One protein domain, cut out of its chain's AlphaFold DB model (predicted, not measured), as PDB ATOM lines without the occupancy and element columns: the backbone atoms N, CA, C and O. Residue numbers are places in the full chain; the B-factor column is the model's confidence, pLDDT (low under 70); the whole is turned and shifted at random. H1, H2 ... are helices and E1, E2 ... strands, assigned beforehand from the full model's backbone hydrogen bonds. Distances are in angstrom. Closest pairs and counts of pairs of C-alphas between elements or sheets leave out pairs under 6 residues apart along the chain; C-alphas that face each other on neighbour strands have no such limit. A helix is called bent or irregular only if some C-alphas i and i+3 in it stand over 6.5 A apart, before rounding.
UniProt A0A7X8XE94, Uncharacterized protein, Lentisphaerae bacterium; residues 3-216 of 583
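What this domain is: This is residues 3 to 216 of the 583 residues of an uncharacterized protein of Lentisphaerae bacterium (UniProt A0A7X8XE94). A small ribbon of two parallel strands, E1 and E2, lies towards one end with helices H2, H3 and H4 around it, and the helical hairpin H7 and H8 stands at the other end, while the long arm H5b runs from beside H7 back into the middle of the domain, where its residues 133 to 137 meet H3. The bent helix H5 joins these two ends, H3 packing on its first arm H5a, while the small hairpin E3 and E4 lies apart from both H3 and H8. The 214 printed residues run H1 H2 E1 H3 E2 H4 H5 E3 E4 H6 H7 H8, eight helices and four strands, mostly helix. The whole is compact, with a radius of gyration of the C-alphas of 18.2 A and spans of 55 by 41 by 24 A.

Where its parts are: E1 is residues 34 to 38 and E2 residues 73 to 78. H3, residues 59 to 69, lies between them in the chain; H1, residues 6 to 9, begins at C-alpha 6 (59.457, 201.885, 35.131), and H2 is residues 13 to 30, 25.6 A long. H4 is residues 85 to 100, 20.9 A. H5, residues 106 to 140, was assigned as one helix by its hydrogen bonds but is bent, C-alphas 117 and 120 being 9.7 A apart: H5a is residues 106 to 117 and H5b residues 120 to 140, 30.4 A. E3 is residues 144 to 147, E4 150 to 153, H6 158 to 165 and H7 168 to 184, 25.0 A. H8, residues 187 to 216, is 40.6 A long and ends at C-alpha 216 (42.202, 194.249, 1.223).

How they stand to each other: E1 and E2 are parallel at 20 degrees, with N 36 and O 75 at 2.9 A; E1, H3 and E2 form a strand-helix-strand unit, two parallel strands with a helix between, its crossover right-handed. H3 touches H4 at a shallow tilt of 29 degrees, the closest C-alphas being Pro 59 and Asn 91, 4.5 A. H1 touches H3, closest at the C-alphas of Pro 7 and Val 62, 5.1 A, and H2 touches H1 with residues 15 to 19 alone, closest at Arg 16 and Val 9, 5.6 A. H5b, H7 and H8 form an up and down bundle, each running against the one before; H5b touches H7, C-alphas of Ala 121 and Ala 181 at 4.5 A, and H7 and H8 are a helical hairpin at 14 degrees, closest at Glu 182 and Leu 190, 5.9 A. H6 and H8 only just touch, with 3 pairs of C-alphas within 8 A, the closest Trp 162 and Ser 208, 6.1 A. E3 and E4 are an antiparallel hairpin, N 145 and O 152 at 2.9 A. Every O i to N i+4 pair is within hydrogen-bond range in H2, H3, H5a and H6; the counts are 10 of 12 in H4, 16 of 17 in H5b, 12 of 13 in H7 and 25 of 26 in H8, and H1 is too short for such a pair, with 0 of its 1 O i to N i+3 pair within range.

The domain as a whole: The C-alphas of Gly 31 and Glu 216, the two farthest apart, are 60.7 A apart. The printed part has no cut, and the link from E1 to H3, 20 residues, is long. Mean pLDDT of the printed part is 88.0, and it is under 70 at residues 43 to 52, 145, 147 to 152, 154 to 160 and 213 to 216.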
ATOM      1  N   ALA A   3      63.310 209.957  37.850       91.12
ATOM      2  CA  ALA A   3      62.503 209.591  36.698       91.12
ATOM      3  C   ALA A   3      63.067 208.317  36.050       91.12
ATOM      4  O   ALA A   3      64.277 208.220  35.837       91.12
ATOM      5  N   THR A   4      62.216 207.329  35.768       88.69
ATOM      6  CA  THR A   4      62.629 206.056  35.150       88.69
ATOM      7  C   THR A   4      61.573 205.547  34.173       88.69
ATOM      8  O   THR A   4      60.398 205.888  34.291       88.69
ATOM      9  N   THR A   5      61.965 204.682  33.236       80.81
ATOM     10  CA  THR A   5      61.019 204.008  32.328       80.81
ATOM     11  C   THR A   5      60.000 203.147  33.086       80.81
ATOM     12  O   THR A   5      58.874 202.974  32.630       80.81
ATOM     13  N   GLY A   6      60.357 202.656  34.278       88.69
ATOM     14  CA  GLY A   6      59.457 201.885  35.131       88.69
ATOM     15  C   GLY A   6      59.190 200.471  34.590       88.69
ATOM     16  O   GLY A   6      60.122 199.824  34.109       88.69
ATOM     17  N   PRO A   7      57.947 199.967  34.668       90.88
ATOM     18  CA  PRO A   7      57.644 198.551  34.439       90.88
ATOM     19  C   PRO A   7      57.733 198.086  32.973       90.88
ATOM     20  O   PRO A   7      57.811 196.888  32.724       90.88
ATOM     21  N   TRP A   8      57.779 198.986  31.982       86.31
ATOM     22  CA  TRP A   8      57.859 198.612  30.552       86.31
ATOM     23  C   TRP A   8      59.173 197.970  30.121       86.31
ATOM     24  O   TRP A   8      59.242 197.404  29.036       86.31
ATOM     25  N   VAL A   9      60.203 198.022  30.964       86.56
ATOM     26  CA  VAL A   9      61.501 197.388  30.698       86.56
ATOM     27  C   VAL A   9      61.748 196.171  31.584       86.56
ATOM     28  O   VAL A   9      62.884 195.718  31.695       86.56
ATOM     29  N   GLU A  10      60.713 195.630  32.234       90.12
ATOM     30  CA  GLU A  10      60.868 194.547  33.210       90.12
ATOM     31  C   GLU A  10      61.513 193.283  32.606       90.12
ATOM     32  O   GLU A  10      62.289 192.598  33.280       90.12
ATOM     33  N   ASN A  11      61.274 193.021  31.319       87.94
ATOM     34  CA  ASN A  11      61.890 191.937  30.546       87.94
ATOM     35  C   ASN A  11      63.202 192.318  29.842       87.94
ATOM     36  O   ASN A  11      63.751 191.487  29.121       87.94
ATOM     37  N   ILE A  12      63.711 193.539  30.025       88.06
ATOM     38  CA  ILE A  12      64.969 194.017  29.439       88.06
ATOM     39  C   ILE A  12      65.976 194.220  30.580       88.06
ATOM     40  O   ILE A  12      66.093 195.330  31.111       88.06
ATOM     41  N   PRO A  13      66.741 193.179  30.980       90.94
ATOM     42  CA  PRO A  13      67.575 193.220  32.182       90.94
ATOM     43  C   PRO A  13      68.546 194.397  32.218       90.94
ATOM     44  O   PRO A  13      68.747 194.988  33.274       90.94
ATOM     45  N   LEU A  14      69.122 194.767  31.069       88.44
ATOM     46  CA  LEU A  14      70.047 195.892  30.965       88.44
ATOM     47  C   LEU A  14      69.395 197.211  31.412       88.44
ATOM     48  O   LEU A  14      69.944 197.917  32.258       88.44
ATOM     49  N   LEU A  15      68.215 197.529  30.875       87.19
ATOM     50  CA  LEU A  15      67.508 198.778  31.164       87.19
ATOM     51  C   LEU A  15      66.865 198.764  32.546       87.19
ATOM     52  O   LEU A  15      66.969 199.752  33.271       87.19
ATOM     53  N   ARG A  16      66.275 197.629  32.937       92.00
ATOM     54  CA  ARG A  16      65.745 197.418  34.286       92.00
ATOM     55  C   ARG A  16      66.820 197.667  35.340       92.00
ATOM     56  O   ARG A  16      66.641 198.506  36.216       92.00
ATOM     57  N   ASN A  17      67.975 197.011  35.209       93.38
ATOM     58  CA  ASN A  17      69.071 197.152  36.166       93.38
ATOM     59  C   ASN A  17      69.636 198.579  36.178       93.38
ATOM     60  O   ASN A  17      69.983 199.085  37.243       93.38
ATOM     61  N   LYS A  18      69.706 199.249  35.018       91.19
ATOM     62  CA  LYS A  18      70.116 200.659  34.923       91.19
ATOM     63  C   LYS A  18      69.169 201.575  35.708       91.19
ATOM     64  O   LYS A  18      69.645 202.397  36.488       91.19
ATOM     65  N   GLY A  19      67.855 201.413  35.542       91.81
ATOM     66  CA  GLY A  19      66.840 202.166  36.287       91.81
ATOM     67  C   GLY A  19      66.875 201.879  37.792       91.81
ATOM     68  O   GLY A  19      66.924 202.808  38.596       91.81
ATOM     69  N   ASP A  20      66.946 200.602  38.171       95.56
ATOM     70  CA  ASP A  20      67.021 200.166  39.570       95.56
ATOM     71  C   ASP A  20      68.284 200.700  40.271       95.56
ATOM     72  O   ASP A  20      68.245 201.118  41.430       95.56
ATOM     73  N   ASN A  21      69.429 200.699  39.582       96.06
ATOM     74  CA  ASN A  21      70.671 201.270  40.108       96.06
ATOM     75  C   ASN A  21      70.555 202.781  40.290       96.06
ATOM     76  O   ASN A  21      70.918 203.284  41.347       96.06
ATOM     77  N   LEU A  22      69.965 203.493  39.325       95.69
ATOM     78  CA  LEU A  22      69.760 204.937  39.426       95.69
ATOM     79  C   LEU A  22      68.929 205.315  40.666       95.69
ATOM     80  O   LEU A  22      69.283 206.250  41.385       95.69
ATOM     81  N   ILE A  23      67.850 204.577  40.949       97.44
ATOM     82  CA  ILE A  23      67.013 204.787  42.143       97.44
ATOM     83  C   ILE A  23      67.823 204.548  43.426       97.44
ATOM     84  O   ILE A  23      67.782 205.365  44.355       97.44
ATOM     85  N   ARG A  24      68.586 203.448  43.479       97.62
ATOM     86  CA  ARG A  24      69.434 203.092  44.629       97.62
ATOM     87  C   ARG A  24      70.534 204.118  44.879       97.62
ATOM     88  O   ARG A  24      70.724 204.534  46.022       97.62
ATOM     89  N   ASP A  25      71.205 204.570  43.827       97.75
ATOM     90  CA  ASP A  25      72.287 205.549  43.902       97.75
ATOM     91  C   ASP A  25      71.784 206.896  44.422       97.75
ATOM     92  O   ASP A  25      72.408 207.495  45.301       97.75
ATOM     93  N   TRP A  26      70.615 207.353  43.961       98.12
ATOM     94  CA  TRP A  26      69.989 208.570  44.480       98.12
ATOM     95  C   TRP A  26      69.548 208.435  45.933       98.12
ATOM     96  O   TRP A  26      69.791 209.343  46.726       98.12
ATOM     97  N   THR A  27      68.960 207.299  46.305       97.81
ATOM     98  CA  THR A  27      68.569 207.020  47.696       97.81
ATOM     99  C   THR A  27      69.786 207.058  48.619       97.81
ATOM    100  O   THR A  27      69.769 207.716  49.659       97.81
ATOM    101  N   LYS A  28      70.889 206.420  48.203       97.75
ATOM    102  CA  LYS A  28      72.162 206.435  48.929       97.75
ATOM    103  C   LYS A  28      72.743 207.846  49.027       97.75
ATOM    104  O   LYS A  28      73.182 208.242  50.100       97.75
ATOM    105  N   LYS A  29      72.742 208.602  47.924       97.75
ATOM    106  CA  LYS A  29      73.278 209.970  47.866       97.75
ATOM    107  C   LYS A  29      72.514 210.936  48.772       97.75
ATOM    108  O   LYS A  29      73.133 211.810  49.367       97.75
ATOM    109  N   LEU A  30      71.193 210.800  48.845       97.19
ATOM    110  CA  LEU A  30      70.335 211.675  49.644       97.19
ATOM    111  C   LEU A  30      70.216 211.226  51.107       97.19
ATOM    112  O   LEU A  30      69.799 212.012  51.951       97.19
ATOM    113  N   GLY A  31      70.571 209.975  51.418       97.44
ATOM    114  CA  GLY A  31      70.427 209.406  52.761       97.44
ATOM    115  C   GLY A  31      68.972 209.142  53.164       97.44
ATOM    116  O   GLY A  31      68.699 208.862  54.328       97.44
ATOM    117  N   HIS A  32      68.032 209.227  52.221       96.88
ATOM    118  CA  HIS A  32      66.613 208.963  52.431       96.88
ATOM    119  C   HIS A  32      65.959 208.437  51.146       96.88
ATOM    120  O   HIS A  32      66.484 208.612  50.045       96.88
ATOM    121  N   LYS A  33      64.783 207.809  51.288       97.38
ATOM    122  CA  LYS A  33      63.972 207.301  50.169       97.38
ATOM    123  C   LYS A  33      63.664 208.406  49.151       97.38
ATOM    124  O   LYS A  33      63.515 209.571  49.529       97.38
ATOM    125  N   VAL A  34      63.503 208.052  47.878       97.31
ATOM    126  CA  VAL A  34      63.157 208.992  46.798       97.31
ATOM    127  C   VAL A  34      61.695 208.881  46.355       97.31
ATOM    128  O   VAL A  34      61.045 207.854  46.520       97.31
ATOM    129  N   TRP A  35      61.170 209.948  45.759       96.06
ATOM    130  CA  TRP A  35      59.892 209.914  45.044       96.06
ATOM    131  C   TRP A  35      60.134 209.611  43.566       96.06
ATOM    132  O   TRP A  35      61.033 210.221  42.968       96.06
ATOM    133  N   LEU A  36      59.368 208.686  42.988       95.62
ATOM    134  CA  LEU A  36      59.512 208.281  41.590       95.62
ATOM    135  C   LEU A  36      58.593 209.056  40.650       95.62
ATOM    136  O   LEU A  36      57.470 209.400  41.002       95.62
ATOM    137  N   TRP A  37      59.057 209.220  39.418       93.88
ATOM    138  CA  TRP A  37      58.219 209.480  38.255       93.88
ATOM    139  C   TRP A  37      58.448 208.337  37.263       93.88
ATOM    140  O   TRP A  37      59.588 208.083  36.867       93.88
ATOM    141  N   THR A  38      57.401 207.602  36.901       90.12
ATOM    142  CA  THR A  38      57.497 206.495  35.936       90.12
ATOM    143  C   THR A  38      56.698 206.813  34.688       90.12
ATOM    144  O   THR A  38      55.613 207.362  34.837       90.12
ATOM    145  N   TYR A  39      57.183 206.390  33.515       84.19
ATOM    146  CA  TYR A  39      56.545 206.630  32.208       84.19
ATOM    147  C   TYR A  39      55.879 205.392  31.550       84.19
ATOM    148  O   TYR A  39      56.136 205.135  30.372       84.19
ATOM    149  N   PRO A  40      55.032 204.595  32.233       82.19
ATOM    150  CA  PRO A  40      54.311 203.489  31.606       82.19
ATOM    151  C   PRO A  40      53.042 203.935  30.849       82.19
ATOM    152  O   PRO A  40      52.021 203.243  30.841       82.19
ATOM    153  N   GLY A  41      53.093 205.101  30.208       75.94
ATOM    154  CA  GLY A  41      51.998 205.671  29.430       75.94
ATOM    155  C   GLY A  41      51.997 205.153  27.995       75.94
ATOM    156  O   GLY A  41      53.046 205.020  27.363       75.94
ATOM    157  N   LYS A  42      50.805 204.893  27.460       72.69
ATOM    158  CA  LYS A  42      50.586 204.574  26.045       72.69
ATOM    159  C   LYS A  42      50.547 205.799  25.147       72.69
ATOM    160  O   LYS A  42      50.861 205.685  23.968       72.69
ATOM    161  N   LEU A  43      50.070 206.920  25.696       59.47
ATOM    162  CA  LEU A  43      49.690 208.134  24.963       59.47
ATOM    163  C   LEU A  43      50.504 209.380  25.359       59.47
ATOM    164  O   LEU A  43      50.145 210.488  24.964       59.47
ATOM    165  N   SER A  44      51.597 209.240  26.117       52.00
ATOM    166  CA  SER A  44      52.442 210.386  26.483       52.00
ATOM    167  C   SER A  44      53.150 210.977  25.248       52.00
ATOM    168  O   SER A  44      53.326 210.296  24.234       52.00
ATOM    169  N   GLY A  45      53.470 212.278  25.307       41.00
ATOM    170  CA  GLY A  45      53.576 213.247  24.193       41.00
ATOM    171  C   GLY A  45      54.629 213.051  23.089       41.00
ATOM    172  O   GLY A  45      55.000 214.025  22.443       41.00
ATOM    173  N   ASN A  46      55.099 211.826  22.858       43.00
ATOM    174  CA  ASN A  46      55.858 211.416  21.670       43.00
ATOM    175  C   ASN A  46      55.723 209.898  21.383       43.00
ATOM    176  O   ASN A  46      56.617 209.275  20.811       43.00
ATOM    177  N   SER A  47      54.647 209.259  21.861       45.03
ATOM    178  CA  SER A  47      54.527 207.797  21.918       45.03
ATOM    179  C   SER A  47      54.212 207.176  20.555       45.03
ATOM    180  O   SER A  47      53.074 207.073  20.103       45.03
ATOM    181  N   THR A  48      55.246 206.610  19.945       45.16
ATOM    182  CA  THR A  48      55.160 205.597  18.882       45.16
ATOM    183  C   THR A  48      54.334 204.359  19.313       45.16
ATOM    184  O   THR A  48      53.919 203.558  18.475       45.16
ATOM    185  N   LEU A  49      54.036 204.210  20.615       52.06
ATOM    186  CA  LEU A  49      53.178 203.179  21.219       52.06
ATOM    187  C   LEU A  49      51.664 203.473  21.166       52.06
ATOM    188  O   LEU A  49      50.889 202.648  21.663       52.06
ATOM    189  N   ALA A  50      51.227 204.582  20.551       53.75
ATOM    190  CA  ALA A  50      49.816 204.917  20.327       53.75
ATOM    191  C   ALA A  50      49.103 203.867  19.439       53.75
ATOM    192  O   ALA A  50      48.903 204.034  18.238       53.75
ATOM    193  N   ASN A  51      48.723 202.745  20.052       61.75
ATOM    194  CA  ASN A  51      48.172 201.555  19.407       61.75
ATOM    195  C   ASN A  51      46.709 201.358  19.799       61.75
ATOM    196  O   ASN A  51      46.394 200.476  20.599       61.75
ATOM    197  N   TYR A  52      45.826 202.208  19.280       64.69
ATOM    198  CA  TYR A  52      44.394 202.157  19.580       64.69
ATOM    199  C   TYR A  52      43.827 200.734  19.444       64.69
ATOM    200  O   TYR A  52      43.978 200.099  18.401       64.69
ATOM    201  N   GLY A  53      43.189 200.245  20.510       76.25
ATOM    202  CA  GLY A  53      42.530 198.934  20.539       76.25
ATOM    203  C   GLY A  53      43.396 197.773  21.040       76.25
ATOM    204  O   GLY A  53      42.871 196.679  21.213       76.25
ATOM    205  N   ILE A  54      44.691 197.988  21.318       87.44
ATOM    206  CA  ILE A  54      45.574 196.971  21.922       87.44
ATOM    207  C   ILE A  54      45.710 197.207  23.439       87.44
ATOM    208  O   ILE A  54      46.274 198.232  23.833       87.44
ATOM    209  N   PRO A  55      45.255 196.290  24.310       90.19
ATOM    210  CA  PRO A  55      45.364 196.461  25.756       90.19
ATOM    211  C   PRO A  55      46.812 196.426  26.262       90.19
ATOM    212  O   PRO A  55      47.569 195.527  25.908       90.19
ATOM    213  N   GLN A  56      47.164 197.353  27.157       88.38
ATOM    214  CA  GLN A  56      48.464 197.398  27.844       88.38
ATOM    215  C   GLN A  56      48.448 196.687  29.205       88.38
ATOM    216  O   GLN A  56      48.955 197.190  30.207       88.38
ATOM    217  N   MET A  57      47.791 195.531  29.255       90.56
ATOM    218  CA  MET A  57      47.637 194.739  30.473       90.56
ATOM    219  C   MET A  57      48.981 194.101  30.834       90.56
ATOM    220  O   MET A  57      49.454 193.269  30.074       90.56
ATOM    221  N   ALA A  58      49.596 194.489  31.952       94.75
ATOM    222  CA  ALA A  58      50.885 193.956  32.407       94.75
ATOM    223  C   ALA A  58      51.036 194.033  33.946       94.75
ATOM    224  O   ALA A  58      51.922 194.726  34.469       94.75
ATOM    225  N   PRO A  59      50.123 193.387  34.695       96.31
ATOM    226  CA  PRO A  59      50.057 193.510  36.145       96.31
ATOM    227  C   PRO A  59      51.272 192.927  36.875       96.31
ATOM    228  O   PRO A  59      51.686 193.526  37.872       96.31
ATOM    229  N   HIS A  60      51.882 191.834  36.397       97.06
ATOM    230  CA  HIS A  60      53.069 191.277  37.054       97.06
ATOM    231  C   HIS A  60      54.261 192.222  36.914       97.06
ATOM    232  O   HIS A  60      54.946 192.493  37.898       97.06
ATOM    233  N   ALA A  61      54.494 192.793  35.729       95.56
ATOM    234  CA  ALA A  61      55.578 193.740  35.491       95.56
ATOM    235  C   ALA A  61      55.458 194.981  36.388       95.56
ATOM    236  O   ALA A  61      56.433 195.405  37.015       95.56
ATOM    237  N   VAL A  62      54.245 195.531  36.504       95.88
ATOM    238  CA  VAL A  62      53.950 196.669  37.388       95.88
ATOM    239  C   VAL A  62      54.166 196.293  38.850       95.88
ATOM    240  O   VAL A  62      54.854 197.016  39.577       95.88
ATOM    241  N   GLY A  63      53.623 195.152  39.278       95.75
ATOM    242  CA  GLY A  63      53.745 194.690  40.653       95.75
ATOM    243  C   GLY A  63      55.197 194.437  41.059       95.75
ATOM    244  O   GLY A  63      55.674 194.974  42.061       95.75
ATOM    245  N   ASN A  64      55.933 193.695  40.234       95.31
ATOM    246  CA  ASN A  64      57.333 193.349  40.463       95.31
ATOM    247  C   ASN A  64      58.230 194.581  40.524       95.31
ATOM    248  O   ASN A  64      59.080 194.671  41.416       95.31
ATOM    249  N   PHE A  65      58.018 195.553  39.633       96.12
ATOM    250  CA  PHE A  65      58.753 196.810  39.664       96.12
ATOM    251  C   PHE A  65      58.557 197.530  41.004       96.12
ATOM    252  O   PHE A  65      59.532 197.782  41.715       96.12
ATOM    253  N   PHE A  66      57.312 197.824  41.394       95.75
ATOM    254  CA  PHE A  66      57.055 198.608  42.606       95.75
ATOM    255  C   PHE A  66      57.408 197.859  43.894       95.75
ATOM    256  O   PHE A  66      57.973 198.474  44.802       95.75
ATOM    257  N   LYS A  67      57.183 196.540  43.958       95.00
ATOM    258  CA  LYS A  67      57.613 195.701  45.089       95.00
ATOM    259  C   LYS A  67      59.133 195.742  45.254       95.00
ATOM    260  O   LYS A  67      59.631 195.940  46.360       95.00
ATOM    261  N   ARG A  68      59.883 195.648  44.149       95.12
ATOM    262  CA  ARG A  68      61.351 195.737  44.155       95.12
ATOM    263  C   ARG A  68      61.867 197.123  44.556       95.12
ATOM    264  O   ARG A  68      62.896 197.207  45.227       95.12
ATOM    265  N   GLN A  69      61.164 198.200  44.190       95.94
ATOM    266  CA  GLN A  69      61.583 199.573  44.515       95.94
ATOM    267  C   GLN A  69      61.155 200.061  45.908       95.94
ATOM    268  O   GLN A  69      61.718 201.043  46.393       95.94
ATOM    269  N   ALA A  70      60.198 199.405  46.571       94.88
ATOM    270  CA  ALA A  70      59.624 199.846  47.849       94.88
ATOM    271  C   ALA A  70      60.638 200.204  48.969       94.88
ATOM    272  O   ALA A  70      60.417 201.187  49.692       94.88
ATOM    273  N   PRO A  71      61.785 199.504  49.130       95.69
ATOM    274  CA  PRO A  71      62.792 199.886  50.126       95.69
ATOM    275  C   PRO A  71      63.442 201.251  49.862       95.69
ATOM    276  O   PRO A  71      63.934 201.889  50.789       95.69
ATOM    277  N   TYR A  72      63.430 201.712  48.612       97.06
ATOM    278  CA  TYR A  72      64.139 202.906  48.160       97.06
ATOM    279  C   TYR A  72      63.209 204.090  47.906       97.06
ATOM    280  O   TYR A  72      63.677 205.208  47.695       97.06
ATOM    281  N   THR A  73      61.893 203.875  47.937       95.38
ATOM    282  CA  THR A  73      60.918 204.879  47.511       95.38
ATOM    283  C   THR A  73      59.856 205.149  48.570       95.38
ATOM    284  O   THR A  73      59.518 204.277  49.370       95.38
ATOM    285  N   PHE A  74      59.364 206.392  48.621       93.62
ATOM    286  CA  PHE A  74      58.266 206.805  49.515       93.62
ATOM    287  C   PHE A  74      56.974 207.163  48.765       93.62
ATOM    288  O   PHE A  74      56.008 207.617  49.370       93.62
ATOM    289  N   GLY A  75      56.960 206.987  47.444       92.12
ATOM    290  CA  GLY A  75      55.817 207.255  46.581       92.12
ATOM    291  C   GLY A  75      56.235 207.345  45.117       92.12
ATOM    292  O   GLY A  75      57.428 207.425  44.804       92.12
ATOM    293  N   ALA A  76      55.250 207.343  44.224       94.00
ATOM    294  CA  ALA A  76      55.474 207.459  42.792       94.00
ATOM    295  C   ALA A  76      54.336 208.219  42.105       94.00
ATOM    296  O   ALA A  76      53.173 208.077  42.483       94.00
ATOM    297  N   PHE A  77      54.679 208.973  41.067       93.00
ATOM    298  CA  PHE A  77      53.751 209.344  40.010       93.00
ATOM    299  C   PHE A  77      53.789 208.274  38.915       93.00
ATOM    300  O   PHE A  77      54.817 208.077  38.262       93.00
ATOM    301  N   TYR A  78      52.674 207.558  38.768       90.44
ATOM    302  CA  TYR A  78      52.474 206.512  37.768       90.44
ATOM    303  C   TYR A  78      51.819 207.124  36.521       90.44
ATOM    304  O   TYR A  78      50.593 207.154  36.413       90.44
ATOM    305  N   GLU A  79      52.639 207.672  35.618       87.81
ATOM    306  CA  GLU A  79      52.190 208.296  34.365       87.81
ATOM    307  C   GLU A  79      51.752 207.206  33.378       87.81
ATOM    308  O   GLU A  79      52.572 206.614  32.678       87.81
ATOM    309  N   ALA A  80      50.466 206.850  33.415       84.25
ATOM    310  CA  ALA A  80      49.926 205.678  32.731       84.25
ATOM    311  C   ALA A  80      48.694 206.012  31.884       84.25
ATOM    312  O   ALA A  80      47.640 205.374  31.994       84.25
ATOM    313  N   GLU A  81      48.819 207.035  31.042       82.44
ATOM    314  CA  GLU A  81      47.789 207.408  30.080       82.44
ATOM    315  C   GLU A  81      47.490 206.222  29.168       82.44
ATOM    316  O   GLU A  81      48.382 205.622  28.571       82.44
ATOM    317  N   SER A  82      46.213 205.902  29.039       80.25
ATOM    318  CA  SER A  82      45.696 204.866  28.154       80.25
ATOM    319  C   SER A  82      44.513 205.463  27.419       80.25
ATOM    320  O   SER A  82      43.805 206.299  27.987       80.25
ATOM    321  N   GLU A  83      44.253 205.036  26.182       77.00
ATOM    322  CA  GLU A  83      43.043 205.484  25.498       77.00
ATOM    323  C   GLU A  83      41.805 205.101  26.308       77.00
ATOM    324  O   GLU A  83      40.826 205.844  26.357       77.00
ATOM    325  N   TRP A  84      41.845 203.925  26.935       85.06
ATOM    326  CA  TRP A  84      40.747 203.332  27.672       85.06
ATOM    327  C   TRP A  84      41.275 202.941  29.047       85.06
ATOM    328  O   TRP A  84      42.170 202.100  29.159       85.06
ATOM    329  N   TRP A  85      40.712 203.531  30.105       87.19
ATOM    330  CA  TRP A  85      41.111 203.241  31.488       87.19
ATOM    331  C   TRP A  85      41.088 201.736  31.791       87.19
ATOM    332  O   TRP A  85      41.978 201.215  32.459       87.19
ATOM    333  N   LEU A  86      40.117 201.018  31.214       91.69
ATOM    334  CA  LEU A  86      39.974 199.577  31.383       91.69
ATOM    335  C   LEU A  86      41.204 198.789  30.892       91.69
ATOM    336  O   LEU A  86      41.545 197.782  31.484       91.69
ATOM    337  N   PHE A  87      41.961 199.235  29.895       91.06
ATOM    338  CA  PHE A  87      43.183 198.514  29.499       91.06
ATOM    339  C   PHE A  87      44.306 198.580  30.534       91.06
ATOM    340  O   PHE A  87      45.284 197.850  30.417       91.06
ATOM    341  N   ASN A  88      44.153 199.432  31.549       89.31
ATOM    342  CA  ASN A  88      45.159 199.701  32.564       89.31
ATOM    343  C   ASN A  88      44.639 199.491  34.001       89.31
ATOM    344  O   ASN A  88      45.367 199.771  34.957       89.31
ATOM    345  N   TYR A  89      43.391 199.031  34.188       93.94
ATOM    346  CA  TYR A  89      42.773 199.000  35.523       93.94
ATOM    347  C   TYR A  89      43.544 198.091  36.485       93.94
ATOM    348  O   TYR A  89      43.781 198.478  37.627       93.94
ATOM    349  N   LEU A  90      43.969 196.908  36.022       95.94
ATOM    350  CA  LEU A  90      44.617 195.922  36.882       95.94
ATOM    351  C   LEU A  90      46.045 196.350  37.229       95.94
ATOM    352  O   LEU A  90      46.426 196.295  38.391       95.94
ATOM    353  N   ASN A  91      46.787 196.905  36.268       95.38
ATOM    354  CA  ASN A  91      48.079 197.556  36.514       95.38
ATOM    355  C   ASN A  91      47.971 198.610  37.627       95.38
ATOM    356  O   ASN A  91      48.735 198.614  38.591       95.38
ATOM    357  N   THR A  92      46.973 199.489  37.507       93.25
ATOM    358  CA  THR A  92      46.702 200.558  38.472       93.25
ATOM    359  C   THR A  92      46.318 199.987  39.841       93.25
ATOM    360  O   THR A  92      46.777 200.479  40.871       93.25
ATOM    361  N   TYR A  93      45.519 198.917  39.865       95.75
ATOM    362  CA  TYR A  93      45.157 198.202  41.086       95.75
ATOM    363  C   TYR A  93      46.390 197.620  41.793       95.75
ATOM    364  O   TYR A  93      46.550 197.848  42.992       95.75
ATOM    365  N   LEU A  94      47.294 196.950  41.065       96.38
ATOM    366  CA  LEU A  94      48.543 196.412  41.623       96.38
ATOM    367  C   LEU A  94      49.417 197.528  42.201       96.38
ATOM    368  O   LEU A  94      49.870 197.421  43.341       96.38
ATOM    369  N   PHE A  95      49.600 198.622  41.454       95.06
ATOM    370  CA  PHE A  95      50.351 199.782  41.931       95.06
ATOM    371  C   PHE A  95      49.796 200.309  43.262       95.06
ATOM    372  O   PHE A  95      50.550 200.425  44.228       95.06
ATOM    373  N   PHE A  96      48.490 200.581  43.349       94.75
ATOM    374  CA  PHE A  96      47.898 201.129  44.572       94.75
ATOM    375  C   PHE A  96      47.952 200.158  45.754       94.75
ATOM    376  O   PHE A  96      48.205 200.590  46.878       94.75
ATOM    377  N   ARG A  97      47.750 198.854  45.525       96.19
ATOM    378  CA  ARG A  97      47.823 197.842  46.592       96.19
ATOM    379  C   ARG A  97      49.232 197.733  47.171       96.19
ATOM    380  O   ARG A  97      49.377 197.732  48.388       96.19
ATOM    381  N   ILE A  98      50.255 197.740  46.319       94.56
ATOM    382  CA  ILE A  98      51.656 197.688  46.753       94.56
ATOM    383  C   ILE A  98      52.088 199.007  47.391       94.56
ATOM    384  O   ILE A  98      52.827 198.992  48.369       94.56
ATOM    385  N   ALA A  99      51.634 200.149  46.868       91.81
ATOM    386  CA  ALA A  99      51.918 201.457  47.455       91.81
ATOM    387  C   ALA A  99      51.320 201.601  48.865       91.81
ATOM    388  O   ALA A  99      51.910 202.278  49.705       91.81
ATOM    389  N   TRP A 100      50.177 200.957  49.121       94.25
ATOM    390  CA  TRP A 100      49.552 200.887  50.440       94.25
ATOM    391  C   TRP A 100      50.267 199.909  51.380       94.25
ATOM    392  O   TRP A 100      50.567 200.263  52.517       94.25
ATOM    393  N   ASP A 101      50.558 198.696  50.902       95.25
ATOM    394  CA  ASP A 101      51.245 197.656  51.664       95.25
ATOM    395  C   ASP A 101      52.355 197.007  50.827       95.25
ATOM    396  O   ASP A 101      52.106 196.189  49.937       95.25
ATOM    397  N   ASN A 102      53.607 197.348  51.139       92.12
ATOM    398  CA  ASN A 102      54.773 196.833  50.423       92.12
ATOM    399  C   ASN A 102      55.035 195.335  50.676       92.12
ATOM    400  O   ASN A 102      55.839 194.744  49.955       92.12
ATOM    401  N   ALA A 103      54.390 194.724  51.678       94.06
ATOM    402  CA  ALA A 103      54.471 193.286  51.930       94.06
ATOM    403  C   ALA A 103      53.530 192.468  51.030       94.06
ATOM    404  O   ALA A 103      53.628 191.242  51.021       94.06
ATOM    405  N   THR A 104      52.659 193.131  50.258       95.25
ATOM    406  CA  THR A 104      51.733 192.490  49.314       95.25
ATOM    407  C   THR A 104      52.464 191.493  48.409       95.25
ATOM    408  O   THR A 104      53.471 191.818  47.762       95.25
ATOM    409  N   ASP A 105      51.942 190.270  48.335       97.06
ATOM    410  CA  ASP A 105      52.362 189.318  47.319       97.06
ATOM    411  C   ASP A 105      51.646 189.583  45.990       97.06
ATOM    412  O   ASP A 105      50.433 189.786  45.959       97.06
ATOM    413  N   VAL A 106      52.425 189.698  44.911       96.38
ATOM    414  CA  VAL A 106      51.923 190.141  43.602       96.38
ATOM    415  C   VAL A 106      51.095 189.033  42.968       96.38
ATOM    416  O   VAL A 106      49.991 189.302  42.492       96.38
ATOM    417  N   ASP A 107      51.607 187.807  43.010       97.19
ATOM    418  CA  ASP A 107      51.004 186.659  42.346       97.19
ATOM    419  C   ASP A 107      49.740 186.241  43.105       97.19
ATOM    420  O   ASP A 107      48.673 186.101  42.501       97.19
ATOM    421  N   ASP A 108      49.807 186.183  44.442       97.94
ATOM    422  CA  ASP A 108      48.630 185.883  45.269       97.94
ATOM    423  C   ASP A 108      47.517 186.926  45.077       97.94
ATOM    424  O   ASP A 108      46.338 186.572  45.008       97.94
ATOM    425  N   LEU A 109      47.865 188.213  44.953       97.88
ATOM    426  CA  LEU A 109      46.883 189.280  44.748       97.88
ATOM    427  C   LEU A 109      46.202 189.190  43.372       97.88
ATOM    428  O   LEU A 109      45.009 189.489  43.259       97.88
ATOM    429  N   ILE A 110      46.933 188.787  42.331       98.06
ATOM    430  CA  ILE A 110      46.379 188.571  40.987       98.06
ATOM    431  C   ILE A 110      45.451 187.349  40.988       98.06
ATOM    432  O   ILE A 110      44.327 187.440  40.484       98.06
ATOM    433  N   VAL A 111      45.864 186.246  41.620       98.12
ATOM    434  CA  VAL A 111      45.038 185.037  41.776       98.12
ATOM    435  C   VAL A 111      43.764 185.346  42.566       98.12
ATOM    436  O   VAL A 111      42.662 185.018  42.118       98.12
ATOM    437  N   GLU A 112      43.880 186.038  43.705       98.31
ATOM    438  CA  GLU A 112      42.737 186.482  44.510       98.31
ATOM    439  C   GLU A 112      41.784 187.351  43.677       98.31
ATOM    440  O   GLU A 112      40.564 187.157  43.709       98.31
ATOM    441  N   HIS A 113      42.332 188.301  42.916       98.06
ATOM    442  CA  HIS A 113      41.557 189.178  42.048       98.06
ATOM    443  C   HIS A 113      40.772 188.382  40.997       98.06
ATOM    444  O   HIS A 113      39.554 188.559  40.893       98.06
ATOM    445  N   HIS A 114      41.422 187.484  40.248       98.25
ATOM    446  CA  HIS A 114      40.745 186.687  39.224       98.25
ATOM    447  C   HIS A 114      39.666 185.789  39.821       98.25
ATOM    448  O   HIS A 114      38.551 185.764  39.297       98.25
ATOM    449  N   GLN A 115      39.944 185.134  40.950       98.31
ATOM    450  CA  GLN A 115      38.961 184.285  41.616       98.31
ATOM    451  C   GLN A 115      37.730 185.083  42.067       98.31
ATOM    452  O   GLN A 115      36.597 184.650  41.860       98.31
ATOM    453  N   ARG A 116      37.918 186.276  42.645       97.75
ATOM    454  CA  ARG A 116      36.799 187.122  43.101       97.75
ATOM    455  C   ARG A 116      36.006 187.745  41.956       97.75
ATOM    456  O   ARG A 116      34.797 187.949  42.084       97.75
ATOM    457  N   MET A 117      36.674 188.091  40.860       96.69
ATOM    458  CA  MET A 117      36.034 188.742  39.720       96.69
ATOM    459  C   MET A 117      35.314 187.750  38.811       96.69
ATOM    460  O   MET A 117      34.209 188.058  38.357       96.69
ATOM    461  N   PHE A 118      35.916 186.580  38.582       98.31
ATOM    462  CA  PHE A 118      35.526 185.651  37.521       98.31
ATOM    463  C   PHE A 118      35.155 184.246  38.016       98.31
ATOM    464  O   PHE A 118      34.677 183.451  37.214       98.31
ATOM    465  N   GLY A 119      35.292 183.934  39.311       98.00
ATOM    466  CA  GLY A 119      34.873 182.645  39.876       98.00
ATOM    467  C   GLY A 119      35.491 181.458  39.133       98.00
ATOM    468  O   GLY A 119      36.684 181.456  38.853       98.00
ATOM    469  N   ASP A 120      34.672 180.480  38.745       98.44
ATOM    470  CA  ASP A 120      35.129 179.269  38.042       98.44
ATOM    471  C   ASP A 120      35.744 179.539  36.654       98.44
ATOM    472  O   ASP A 120      36.429 178.676  36.102       98.44
ATOM    473  N   ALA A 121      35.551 180.738  36.095       98.56
ATOM    474  CA  ALA A 121      36.195 181.187  34.862       98.56
ATOM    475  C   ALA A 121      37.585 181.821  35.078       98.56
ATOM    476  O   ALA A 121      38.209 182.271  34.117       98.56
ATOM    477  N   ALA A 122      38.079 181.897  36.321       98.56
ATOM    478  CA  ALA A 122      39.338 182.571  36.643       98.56
ATOM    479  C   ALA A 122      40.535 182.014  35.861       98.56
ATOM    480  O   ALA A 122      41.380 182.796  35.429       98.56
ATOM    481  N   ALA A 123      40.592 180.699  35.629       98.50
ATOM    482  CA  ALA A 123      41.683 180.071  34.885       98.50
ATOM    483  C   ALA A 123      41.762 180.579  33.433       98.50
ATOM    484  O   ALA A 123      42.819 181.023  32.994       98.50
ATOM    485  N   GLU A 124      40.638 180.595  32.708       98.69
ATOM    486  CA  GLU A 124      40.580 181.096  31.329       98.69
ATOM    487  C   GLU A 124      40.930 182.584  31.216       98.69
ATOM    488  O   GLU A 124      41.611 182.995  30.276       98.69
ATOM    489  N   ILE A 125      40.457 183.403  32.160       98.19
ATOM    490  CA  ILE A 125      40.753 184.842  32.154       98.19
ATOM    491  C   ILE A 125      42.217 185.106  32.524       98.19
ATOM    492  O   ILE A 125      42.827 186.014  31.960       98.19
ATOM    493  N   THR A 126      42.793 184.293  33.413       98.19
ATOM    494  CA  THR A 126      44.220 184.352  33.755       98.19
ATOM    495  C   THR A 126      45.072 184.088  32.519       98.19
ATOM    496  O   THR A 126      45.888 184.933  32.166       98.19
ATOM    497  N   GLU A 127      44.808 182.999  31.793       98.50
ATOM    498  CA  GLU A 127      45.536 182.660  30.561       98.50
ATOM    499  C   GLU A 127      45.457 183.793  29.519       98.50
ATOM    500  O   GLU A 127      46.458 184.154  28.890       98.50
ATOM    501  N   PHE A 128      44.284 184.423  29.373       98.50
ATOM    502  CA  PHE A 128      44.109 185.578  28.493       98.50
ATOM    503  C   PHE A 128      44.970 186.779  28.920       98.50
ATOM    504  O   PHE A 128      45.699 187.335  28.096       98.50
ATOM    505  N   TYR A 129      44.909 187.185  30.191       98.06
ATOM    506  CA  TYR A 129      45.664 188.339  30.689       98.06
ATOM    507  C   TYR A 129      47.174 188.106  30.710       98.06
ATOM    508  O   TYR A 129      47.915 189.012  30.333       98.06
ATOM    509  N   GLU A 130      47.636 186.910  31.064       97.50
ATOM    510  CA  GLU A 130      49.058 186.555  31.006       97.50
ATOM    511  C   GLU A 130      49.585 186.589  29.570       97.50
ATOM    512  O   GLU A 130      50.686 187.078  29.317       97.50
ATOM    513  N   THR A 131      48.780 186.145  28.599       97.88
ATOM    514  CA  THR A 131      49.156 186.242  27.183       97.88
ATOM    515  C   THR A 131      49.233 187.698  26.720       97.88
ATOM    516  O   THR A 131      50.169 188.067  26.006       97.88
ATOM    517  N   LEU A 132      48.286 188.550  27.139       96.00
ATOM    518  CA  LEU A 132      48.347 189.987  26.854       96.00
ATOM    519  C   LEU A 132      49.599 190.633  27.452       96.00
ATOM    520  O   LEU A 132      50.274 191.382  26.749       96.00
ATOM    521  N   GLU A 133      49.931 190.311  28.701       96.12
ATOM    522  CA  GLU A 133      51.129 190.817  29.373       96.12
ATOM    523  C   GLU A 133      52.400 190.382  28.660       96.12
ATOM    524  O   GLU A 133      53.255 191.216  28.351       96.12
ATOM    525  N   LYS A 134      52.491 189.098  28.312       95.31
ATOM    526  CA  LYS A 134      53.601 188.570  27.529       95.31
ATOM    527  C   LYS A 134      53.769 189.338  26.221       95.31
ATOM    528  O   LYS A 134      54.864 189.795  25.909       95.31
ATOM    529  N   PHE A 135      52.698 189.516  25.448       93.62
ATOM    530  CA  PHE A 135      52.772 190.268  24.197       93.62
ATOM    531  C   PHE A 135      53.138 191.729  24.419       93.62
ATOM    532  O   PHE A 135      53.963 192.260  23.676       93.62
ATOM    533  N   TRP A 136      52.580 192.373  25.437       90.56
ATOM    534  CA  TRP A 136      52.884 193.762  25.733       90.56
ATOM    535  C   TRP A 136      54.367 193.944  26.061       90.56
ATOM    536  O   TRP A 136      55.081 194.675  25.375       90.56
ATOM    537  N   ILE A 137      54.859 193.198  27.042       90.19
ATOM    538  CA  ILE A 137      56.215 193.332  27.559       90.19
ATOM    539  C   ILE A 137      57.250 192.814  26.545       90.19
ATOM    540  O   ILE A 137      58.223 193.503  26.243       90.19
ATOM    541  N   GLU A 138      57.038 191.644  25.935       88.94
ATOM    542  CA  GLU A 138      58.024 191.014  25.042       88.94
ATOM    543  C   GLU A 138      57.962 191.476  23.589       88.94
ATOM    544  O   GLU A 138      58.970 191.406  22.887       88.94
ATOM    545  N   ARG A 139      56.797 191.905  23.096       85.06
ATOM    546  CA  ARG A 139      56.588 192.125  21.655       85.06
ATOM    547  C   ARG A 139      56.212 193.559  21.316       85.06
ATOM    548  O   ARG A 139      56.637 194.042  20.272       85.06
ATOM    549  N   MET A 140      55.462 194.241  22.180       83.81
ATOM    550  CA  MET A 140      55.115 195.653  21.986       83.81
ATOM    551  C   MET A 140      56.214 196.578  22.518       83.81
ATOM    552  O   MET A 140      56.589 197.526  21.831       83.81
ATOM    553  N   CYS A 141      56.760 196.272  23.699       81.38
ATOM    554  CA  CYS A 141      57.834 197.029  24.352       81.38
ATOM    555  C   CYS A 141      59.228 196.386  24.218       81.38
ATOM    556  O   CYS A 141      60.223 196.993  24.607       81.38
ATOM    557  N   GLY A 142      59.321 195.169  23.674       73.94
ATOM    558  CA  GLY A 142      60.530 194.344  23.781       73.94
ATOM    559  C   GLY A 142      61.719 194.756  22.910       73.94
ATOM    560  O   GLY A 142      62.822 194.257  23.131       73.94
ATOM    561  N   LYS A 143      61.539 195.651  21.930       74.12
ATOM    562  CA  LYS A 143      62.638 196.154  21.095       74.12
ATOM    563  C   LYS A 143      63.045 197.551  21.547       74.12
ATOM    564  O   LYS A 143      62.214 198.451  21.599       74.12
ATOM    565  N   VAL A 144      64.334 197.743  21.822       73.50
ATOM    566  CA  VAL A 144      64.907 199.041  22.202       73.50
ATOM    567  C   VAL A 144      66.123 199.343  21.342       73.50
ATOM    568  O   VAL A 144      66.955 198.466  21.117       73.50
ATOM    569  N   GLU A 145      66.229 200.588  20.892       66.62
ATOM    570  CA  GLU A 145      67.393 201.111  20.178       66.62
ATOM    571  C   GLU A 145      68.050 202.233  20.985       66.62
ATOM    572  O   GLU A 145      67.377 203.046  21.617       66.62
ATOM    573  N   GLU A 146      69.382 202.269  20.985       73.06
ATOM    574  CA  GLU A 146      70.141 203.355  21.605       73.06
ATOM    575  C   GLU A 146      70.170 204.562  20.668       73.06
ATOM    576  O   GLU A 146      70.553 204.459  19.502       73.06
ATOM    577  N   THR A 147      69.790 205.725  21.189       67.19
ATOM    578  CA  THR A 147      69.838 207.000  20.466       67.19
ATOM    579  C   THR A 147      70.752 207.985  21.203       67.19
ATOM    580  O   THR A 147      71.028 207.788  22.389       67.19
ATOM    581  N   PRO A 148      71.189 209.093  20.575       66.06
ATOM    582  CA  PRO A 148      71.912 210.156  21.280       66.06
ATOM    583  C   PRO A 148      71.159 210.746  22.487       66.06
ATOM    584  O   PRO A 148      71.782 211.325  23.371       66.06
ATOM    585  N   LEU A 149      69.829 210.591  22.537       59.16
ATOM    586  CA  LEU A 149      68.971 211.027  23.645       59.16
ATOM    587  C   LEU A 149      68.744 209.928  24.700       59.16
ATOM    588  O   LEU A 149      68.119 210.183  25.727       59.16
ATOM    589  N   GLY A 150      69.267 208.720  24.468       65.12
ATOM    590  CA  GLY A 150      69.122 207.548  25.327       65.12
ATOM    591  C   GLY A 150      68.363 206.386  24.668       65.12
ATOM    592  O   GLY A 150      67.984 206.470  23.496       65.12
ATOM    593  N   PRO A 151      68.150 205.288  25.414       68.06
ATOM    594  CA  PRO A 151      67.419 204.121  24.935       68.06
ATOM    595  C   PRO A 151      65.960 204.469  24.630       68.06
ATOM    596  O   PRO A 151      65.274 205.087  25.447       68.06
ATOM    597  N   PHE A 152      65.483 204.031  23.470       67.88
ATOM    598  CA  PHE A 152      64.148 204.305  22.955       67.88
ATOM    599  C   PHE A 152      63.432 203.003  22.586       67.88
ATOM    600  O   PHE A 152      63.973 202.183  21.844       67.88
ATOM    601  N   VAL A 153      62.214 202.804  23.106       70.62
ATOM    602  CA  VAL A 153      61.380 201.645  22.756       70.62
ATOM    603  C   VAL A 153      60.881 201.801  21.327       70.62
ATOM    604  O   VAL A 153      60.207 202.770  20.984       70.62
ATOM    605  N   VAL A 154      61.186 200.804  20.511       66.81
ATOM    606  CA  VAL A 154      60.791 200.724  19.117       66.81
ATOM    607  C   VAL A 154      59.576 199.798  19.017       66.81
ATOM    608  O   VAL A 154      59.731 198.578  19.099       66.81
ATOM    609  N   PRO A 155      58.360 200.331  18.831       67.38
ATOM    610  CA  PRO A 155      57.167 199.501  18.748       67.38
ATOM    611  C   PRO A 155      57.133 198.698  17.441       67.38
ATOM    612  O   PRO A 155      57.772 199.080  16.456       67.38
ATOM    613  N   PRO A 156      56.353 197.606  17.394       65.38
ATOM    614  CA  PRO A 156      56.185 196.828  16.175       65.38
ATOM    615  C   PRO A 156      55.467 197.625  15.079       65.38
ATOM    616  O   PRO A 156      54.641 198.506  15.343       65.38
ATOM    617  N   SER A 157      55.734 197.266  13.827       60.28
ATOM    618  CA  SER A 157      54.951 197.718  12.673       60.28
ATOM    619  C   SER A 157      53.517 197.162  12.716       60.28
ATOM    620  O   SER A 157      53.226 196.194  13.421       60.28
ATOM    621  N   ASN A 158      52.593 197.732  11.932       63.38
ATOM    622  CA  ASN A 158      51.226 197.195  11.838       63.38
ATOM    623  C   ASN A 158      51.189 195.756  11.298       63.38
ATOM    624  O   ASN A 158      50.391 194.957  11.776       63.38
ATOM    625  N   PHE A 159      52.094 195.408  10.378       58.94
ATOM    626  CA  PHE A 159      52.280 194.030   9.924       58.94
ATOM    627  C   PHE A 159      52.619 193.095  11.093       58.94
ATOM    628  O   PHE A 159      51.961 192.084  11.311       58.94
ATOM    629  N   GLU A 160      53.615 193.449  11.904       61.97
ATOM    630  CA  GLU A 160      54.009 192.617  13.045       61.97
ATOM    631  C   GLU A 160      52.897 192.510  14.093       61.97
ATOM    632  O   GLU A 160      52.672 191.422  14.626       61.97
ATOM    633  N   LYS A 161      52.161 193.599  14.352       75.25
ATOM    634  CA  LYS A 161      51.014 193.590  15.271       75.25
ATOM    635  C   LYS A 161      49.948 192.597  14.832       75.25
ATOM    636  O   LYS A 161      49.562 191.757  15.633       75.25
ATOM    637  N   TRP A 162      49.487 192.683  13.590       78.62
ATOM    638  CA  TRP A 162      48.264 191.996  13.165       78.62
ATOM    639  C   TRP A 162      48.504 190.683  12.431       78.62
ATOM    640  O   TRP A 162      47.599 189.863  12.361       78.62
ATOM    641  N   GLU A 163      49.709 190.442  11.918       78.38
ATOM    642  CA  GLU A 163      50.038 189.192  11.220       78.38
ATOM    643  C   GLU A 163      50.967 188.284  12.025       78.38
ATOM    644  O   GLU A 163      51.018 187.085  11.763       78.38
ATOM    645  N   LYS A 164      51.667 188.809  13.045       76.88
ATOM    646  CA  LYS A 164      52.535 187.994  13.915       76.88
ATOM    647  C   LYS A 164      52.032 187.894  15.353       76.88
ATOM    648  O   LYS A 164      51.983 186.783  15.870       76.88
ATOM    649  N   ILE A 165      51.702 189.014  16.002       86.81
ATOM    650  CA  ILE A 165      51.356 189.050  17.437       86.81
ATOM    651  C   ILE A 165      49.877 188.691  17.649       86.81
ATOM    652  O   ILE A 165      49.568 187.644  18.201       86.81
ATOM    653  N   TYR A 166      48.964 189.522  17.150       90.94
ATOM    654  CA  TYR A 166      47.510 189.358  17.228       90.94
ATOM    655  C   TYR A 166      46.944 188.824  15.907       90.94
ATOM    656  O   TYR A 166      45.987 189.366  15.353       90.94
ATOM    657  N   ASN A 167      47.578 187.776  15.377       86.38
ATOM    658  CA  ASN A 167      47.149 187.145  14.131       86.38
ATOM    659  C   ASN A 167      45.755 186.492  14.266       86.38
ATOM    660  O   ASN A 167      45.304 186.231  15.387       86.38
ATOM    661  N   PRO A 168      45.055 186.194  13.152       88.00
ATOM    662  CA  PRO A 168      43.711 185.612  13.204       88.00
ATOM    663  C   PRO A 168      43.610 184.313  14.018       88.00
ATOM    664  O   PRO A 168      42.585 184.067  14.652       88.00
ATOM    665  N   GLY A 169      44.671 183.496  14.036       93.50
ATOM    666  CA  GLY A 169      44.748 182.299  14.874       93.50
ATOM    667  C   GLY A 169      44.735 182.646  16.362       93.50
ATOM    668  O   GLY A 169      43.887 182.159  17.099       93.50
ATOM    669  N   GLN A 170      45.582 183.585  16.779       97.50
ATOM    670  CA  GLN A 170      45.654 184.037  18.167       97.50
ATOM    671  C   GLN A 170      44.344 184.672  18.664       97.50
ATOM    672  O   GLN A 170      43.933 184.441  19.802       97.50
ATOM    673  N   LEU A 171      43.661 185.464  17.831       96.44
ATOM    674  CA  LEU A 171      42.355 186.034  18.192       96.44
ATOM    675  C   LEU A 171      41.286 184.944  18.345       96.44
ATOM    676  O   LEU A 171      40.456 185.011  19.251       96.44
ATOM    677  N   LYS A 172      41.341 183.900  17.510       97.06
ATOM    678  CA  LYS A 172      40.474 182.724  17.642       97.06
ATOM    679  C   LYS A 172      40.750 181.958  18.939       97.06
ATOM    680  O   LYS A 172      39.797 181.521  19.585       97.06
ATOM    681  N   ASP A 173      42.010 181.837  19.344       98.06
ATOM    682  CA  ASP A 173      42.387 181.203  20.612       98.06
ATOM    683  C   ASP A 173      41.851 181.999  21.812       98.06
ATOM    684  O   ASP A 173      41.245 181.424  22.721       98.06
ATOM    685  N   PHE A 174      41.940 183.333  21.772       98.56
ATOM    686  CA  PHE A 174      41.298 184.196  22.766       98.56
ATOM    687  C   PHE A 174      39.777 184.030  22.791       98.56
ATOM    688  O   PHE A 174      39.192 183.867  23.862       98.56
ATOM    689  N   ALA A 175      39.115 183.998  21.633       98.44
ATOM    690  CA  ALA A 175      37.676 183.755  21.572       98.44
ATOM    691  C   ALA A 175      37.296 182.391  22.179       98.44
ATOM    692  O   ALA A 175      36.268 182.275  22.850       98.44
ATOM    693  N   ALA A 176      38.132 181.365  21.990       98.50
ATOM    694  CA  ALA A 176      37.928 180.047  22.577       98.50
ATOM    695  C   ALA A 176      38.055 180.053  24.111       98.50
ATOM    696  O   ALA A 176      37.277 179.358  24.769       98.50
ATOM    697  N   LEU A 177      38.969 180.849  24.682       98.69
ATOM    698  CA  LEU A 177      39.059 181.059  26.134       98.69
ATOM    699  C   LEU A 177      37.759 181.640  26.690       98.69
ATOM    700  O   LEU A 177      37.178 181.069  27.612       98.69
ATOM    701  N   PHE A 178      37.243 182.712  26.083       98.75
ATOM    702  CA  PHE A 178      35.987 183.322  26.529       98.75
ATOM    703  C   PHE A 178      34.783 182.393  26.360       98.75
ATOM    704  O   PHE A 178      33.931 182.340  27.241       98.75
ATOM    705  N   ASN A 179      34.725 181.603  25.284       98.62
ATOM    706  CA  ASN A 179      33.659 180.613  25.115       98.62
ATOM    707  C   ASN A 179      33.645 179.579  26.254       98.62
ATOM    708  O   ASN A 179      32.570 179.228  26.733       98.62
ATOM    709  N   ARG A 180      34.817 179.106  26.704       98.69
ATOM    710  CA  ARG A 180      34.919 178.197  27.858       98.69
ATOM    711  C   ARG A 180      34.566 178.907  29.165       98.69
ATOM    712  O   ARG A 180      33.779 178.376  29.942       98.69
ATOM    713  N   ALA A 181      35.092 180.112  29.377       98.69
ATOM    714  CA  ALA A 181      34.819 180.935  30.554       98.69
ATOM    715  C   ALA A 181      33.312 181.164  30.754       98.69
ATOM    716  O   ALA A 181      32.779 180.903  31.828       98.69
ATOM    717  N   GLU A 182      32.605 181.591  29.704       98.56
ATOM    718  CA  GLU A 182      31.167 181.877  29.752       98.56
ATOM    719  C   GLU A 182      30.308 180.642  30.065       98.56
ATOM    720  O   GLU A 182      29.229 180.785  30.631       98.56
ATOM    721  N   GLN A 183      30.771 179.431  29.740       98.38
ATOM    722  CA  GLN A 183      30.061 178.186  30.066       98.38
ATOM    723  C   GLN A 183      30.195 177.786  31.541       98.38
ATOM    724  O   GLN A 183      29.372 177.019  32.040       98.38
ATOM    725  N   LYS A 184      31.222 178.283  32.238       98.50
ATOM    726  CA  LYS A 184      31.520 177.917  33.629       98.50
ATOM    727  C   LYS A 184      30.809 178.779  34.665       98.50
ATOM    728  O   LYS A 184      30.794 178.425  35.836       98.50
ATOM    729  N   VAL A 185      30.249 179.921  34.269       98.44
ATOM    730  CA  VAL A 185      29.720 180.913  35.212       98.44
ATOM    731  C   VAL A 185      28.330 181.399  34.820       98.44
ATOM    732  O   VAL A 185      27.921 181.338  33.665       98.44
ATOM    733  N   THR A 186      27.589 181.916  35.799       97.88
ATOM    734  CA  THR A 186      26.245 182.480  35.608       97.88
ATOM    735  C   THR A 186      26.097 183.809  36.361       97.88
ATOM    736  O   THR A 186      27.012 184.244  37.067       97.88
ATOM    737  N   GLY A 187      24.961 184.494  36.181       97.62
ATOM    738  CA  GLY A 187      24.641 185.744  36.880       97.62
ATOM    739  C   GLY A 187      25.663 186.862  36.646       97.62
ATOM    740  O   GLY A 187      26.197 187.013  35.549       97.62
ATOM    741  N   LEU A 188      25.966 187.629  37.698       97.62
ATOM    742  CA  LEU A 188      26.877 188.779  37.630       97.62
ATOM    743  C   LEU A 188      28.295 188.401  37.169       97.62
ATOM    744  O   LEU A 188      28.963 189.178  36.488       97.62
ATOM    745  N   THR A 189      28.774 187.206  37.517       98.31
ATOM    746  CA  THR A 189      30.096 186.734  37.082       98.31
ATOM    747  C   THR A 189      30.133 186.537  35.567       98.31
ATOM    748  O   THR A 189      31.092 186.952  34.918       98.31
ATOM    749  N   LEU A 190      29.063 185.990  34.980       98.50
ATOM    750  CA  LEU A 190      28.928 185.880  33.526       98.50
ATOM    751  C   LEU A 190      28.899 187.257  32.851       98.50
ATOM    752  O   LEU A 190      29.539 187.444  31.818       98.50
ATOM    753  N   GLU A 191      28.201 188.232  33.437       98.44
ATOM    754  CA  GLU A 191      28.182 189.609  32.924       98.44
ATOM    755  C   GLU A 191      29.584 190.232  32.912       98.44
ATOM    756  O   GLU A 191      29.967 190.857  31.925       98.44
ATOM    757  N   ARG A 192      30.391 190.001  33.957       98.06
ATOM    758  CA  ARG A 192      31.792 190.452  34.004       98.06
ATOM    759  C   ARG A 192      32.648 189.791  32.928       98.06
ATOM    760  O   ARG A 192      33.396 190.492  32.252       98.06
ATOM    761  N   VAL A 193      32.528 188.474  32.739       98.69
ATOM    762  CA  VAL A 193      33.260 187.751  31.681       98.69
ATOM    763  C   VAL A 193      32.899 188.312  30.302       98.69
ATOM    764  O   VAL A 193      33.793 188.646  29.525       98.69
ATOM    765  N   LYS A 194      31.605 188.506  30.022       98.44
ATOM    766  CA  LYS A 194      31.127 189.103  28.764       98.44
ATOM    767  C   LYS A 194      31.602 190.540  28.579       98.44
ATOM    768  O   LYS A 194      31.983 190.912  27.473       98.44
ATOM    769  N   PHE A 195      31.633 191.329  29.649       98.06
ATOM    770  CA  PHE A 195      32.149 192.692  29.605       98.06
ATOM    771  C   PHE A 195      33.639 192.724  29.246       98.06
ATOM    772  O   PHE A 195      34.042 193.490  28.372       98.06
ATOM    773  N   ILE A 196      34.463 191.860  29.853       97.62
ATOM    774  CA  ILE A 196      35.882 191.753  29.491       97.62
ATOM    775  C   ILE A 196      36.038 191.266  28.048       97.62
ATOM    776  O   ILE A 196      36.834 191.847  27.312       97.62
ATOM    777  N   ARG A 197      35.250 190.277  27.608       98.19
ATOM    778  CA  ARG A 197      35.243 189.832  26.207       98.19
ATOM    779  C   ARG A 197      34.980 190.994  25.258       98.19
ATOM    780  O   ARG A 197      35.757 191.220  24.341       98.19
ATOM    781  N   GLU A 198      33.903 191.740  25.483       96.69
ATOM    782  CA  GLU A 198      33.503 192.847  24.616       96.69
ATOM    783  C   GLU A 198      34.566 193.949  24.587       96.69
ATOM    784  O   GLU A 198      34.927 194.432  23.516       96.69
ATOM    785  N   LYS A 199      35.068 194.353  25.758       94.75
ATOM    786  CA  LYS A 199      35.924 195.536  25.869       94.75
ATOM    787  C   LYS A 199      37.399 195.266  25.620       94.75
ATOM    788  O   LYS A 199      38.083 196.201  25.233       94.75
ATOM    789  N   PHE A 200      37.895 194.046  25.831       95.06
ATOM    790  CA  PHE A 200      39.275 193.677  25.498       95.06
ATOM    791  C   PHE A 200      39.349 192.975  24.147       95.06
ATOM    792  O   PHE A 200      39.920 193.519  23.205       95.06
ATOM    793  N   LEU A 201      38.772 191.774  24.043       96.38
ATOM    794  CA  LEU A 201      38.864 190.984  22.816       96.38
ATOM    795  C   LEU A 201      38.108 191.655  21.664       96.38
ATOM    796  O   LEU A 201      38.656 191.764  20.575       96.38
ATOM    797  N   GLY A 202      36.908 192.183  21.909       93.69
ATOM    798  CA  GLY A 202      36.117 192.849  20.873       93.69
ATOM    799  C   GLY A 202      36.802 194.086  20.284       93.69
ATOM    800  O   GLY A 202      36.667 194.355  19.093       93.69
ATOM    801  N   GLU A 203      37.588 194.827  21.069       90.31
ATOM    802  CA  GLU A 203      38.370 195.956  20.549       90.31
ATOM    803  C   GLU A 203      39.611 195.513  19.770       90.31
ATOM    804  O   GLU A 203      39.911 196.098  18.727       90.31
ATOM    805  N   LEU A 204      40.281 194.440  20.211       91.94
ATOM    806  CA  LEU A 204      41.351 193.801  19.439       91.94
ATOM    807  C   LEU A 204      40.832 193.299  18.086       91.94
ATOM    808  O   LEU A 204      41.462 193.532  17.055       91.94
ATOM    809  N   GLU A 205      39.667 192.650  18.075       91.06
ATOM    810  CA  GLU A 205      39.005 192.171  16.861       91.06
ATOM    811  C   GLU A 205      38.633 193.334  15.937       91.06
ATOM    812  O   GLU A 205      38.968 193.291  14.758       91.06
ATOM    813  N   LYS A 206      38.032 194.417  16.453       84.00
ATOM    814  CA  LYS A 206      37.720 195.618  15.653       84.00
ATOM    815  C   LYS A 206      38.966 196.228  15.016       84.00
ATOM    816  O   LYS A 206      38.937 196.583  13.837       84.00
ATOM    817  N   ALA A 207      40.050 196.356  15.780       81.62
ATOM    818  CA  ALA A 207      41.307 196.905  15.284       81.62
ATOM    819  C   ALA A 207      41.952 195.989  14.225       81.62
ATOM    820  O   ALA A 207      42.385 196.477  13.178       81.62
ATOM    821  N   SER A 208      41.921 194.671  14.436       82.75
ATOM    822  CA  SER A 208      42.386 193.670  13.468       82.75
ATOM    823  C   SER A 208      41.540 193.660  12.189       82.75
ATOM    824  O   SER A 208      42.075 193.751  11.085       82.75
ATOM    825  N   THR A 209      40.208 193.660  12.304       78.38
ATOM    826  CA  THR A 209      39.292 193.761  11.157       78.38
ATOM    827  C   THR A 209      39.538 195.037  10.366       78.38
ATOM    828  O   THR A 209      39.573 194.989   9.139       78.38
ATOM    829  N   LYS A 210      39.739 196.177  11.039       71.69
ATOM    830  CA  LYS A 210      40.095 197.430  10.367       71.69
ATOM    831  C   LYS A 210      41.388 197.273   9.563       71.69
ATOM    832  O   LYS A 210      41.396 197.638   8.392       71.69
ATOM    833  N   TYR A 211      42.430 196.692  10.156       70.06
ATOM    834  CA  TYR A 211      43.699 196.443   9.471       70.06
ATOM    835  C   TYR A 211      43.535 195.552   8.234       70.06
ATOM    836  O   TYR A 211      43.963 195.940   7.150       70.06
ATOM    837  N   PHE A 212      42.901 194.382   8.363       70.44
ATOM    838  CA  PHE A 212      42.744 193.459   7.235       70.44
ATOM    839  C   PHE A 212      41.841 194.027   6.143       70.44
ATOM    840  O   PHE A 212      42.119 193.843   4.965       70.44
ATOM    841  N   ARG A 213      40.823 194.802   6.519       69.62
ATOM    842  CA  ARG A 213      39.986 195.531   5.570       69.62
ATOM    843  C   ARG A 213      40.771 196.591   4.806       69.62
ATOM    844  O   ARG A 213      40.635 196.693   3.594       69.62
ATOM    845  N   GLU A 214      41.566 197.402   5.499       61.06
ATOM    846  CA  GLU A 214      42.451 198.370   4.848       61.06
ATOM    847  C   GLU A 214      43.431 197.639   3.928       61.06
ATOM    848  O   GLU A 214      43.581 198.025   2.773       61.06
ATOM    849  N   LYS A 215      44.019 196.530   4.388       61.25
ATOM    850  CA  LYS A 215      44.911 195.685   3.590       61.25
ATOM    851  C   LYS A 215      44.230 195.147   2.328       61.25
ATOM    852  O   LYS A 215      44.847 195.207   1.276       61.25
ATOM    853  N   GLU A 216      42.982 194.689   2.395       61.81
ATOM    854  CA  GLU A 216      42.202 194.249   1.223       61.81
ATOM    855  C   GLU A 216      41.877 195.393   0.249       61.81
ATOM    856  O   GLU A 216      41.835 195.189  -0.968       61.81
TER     857      GLU A 216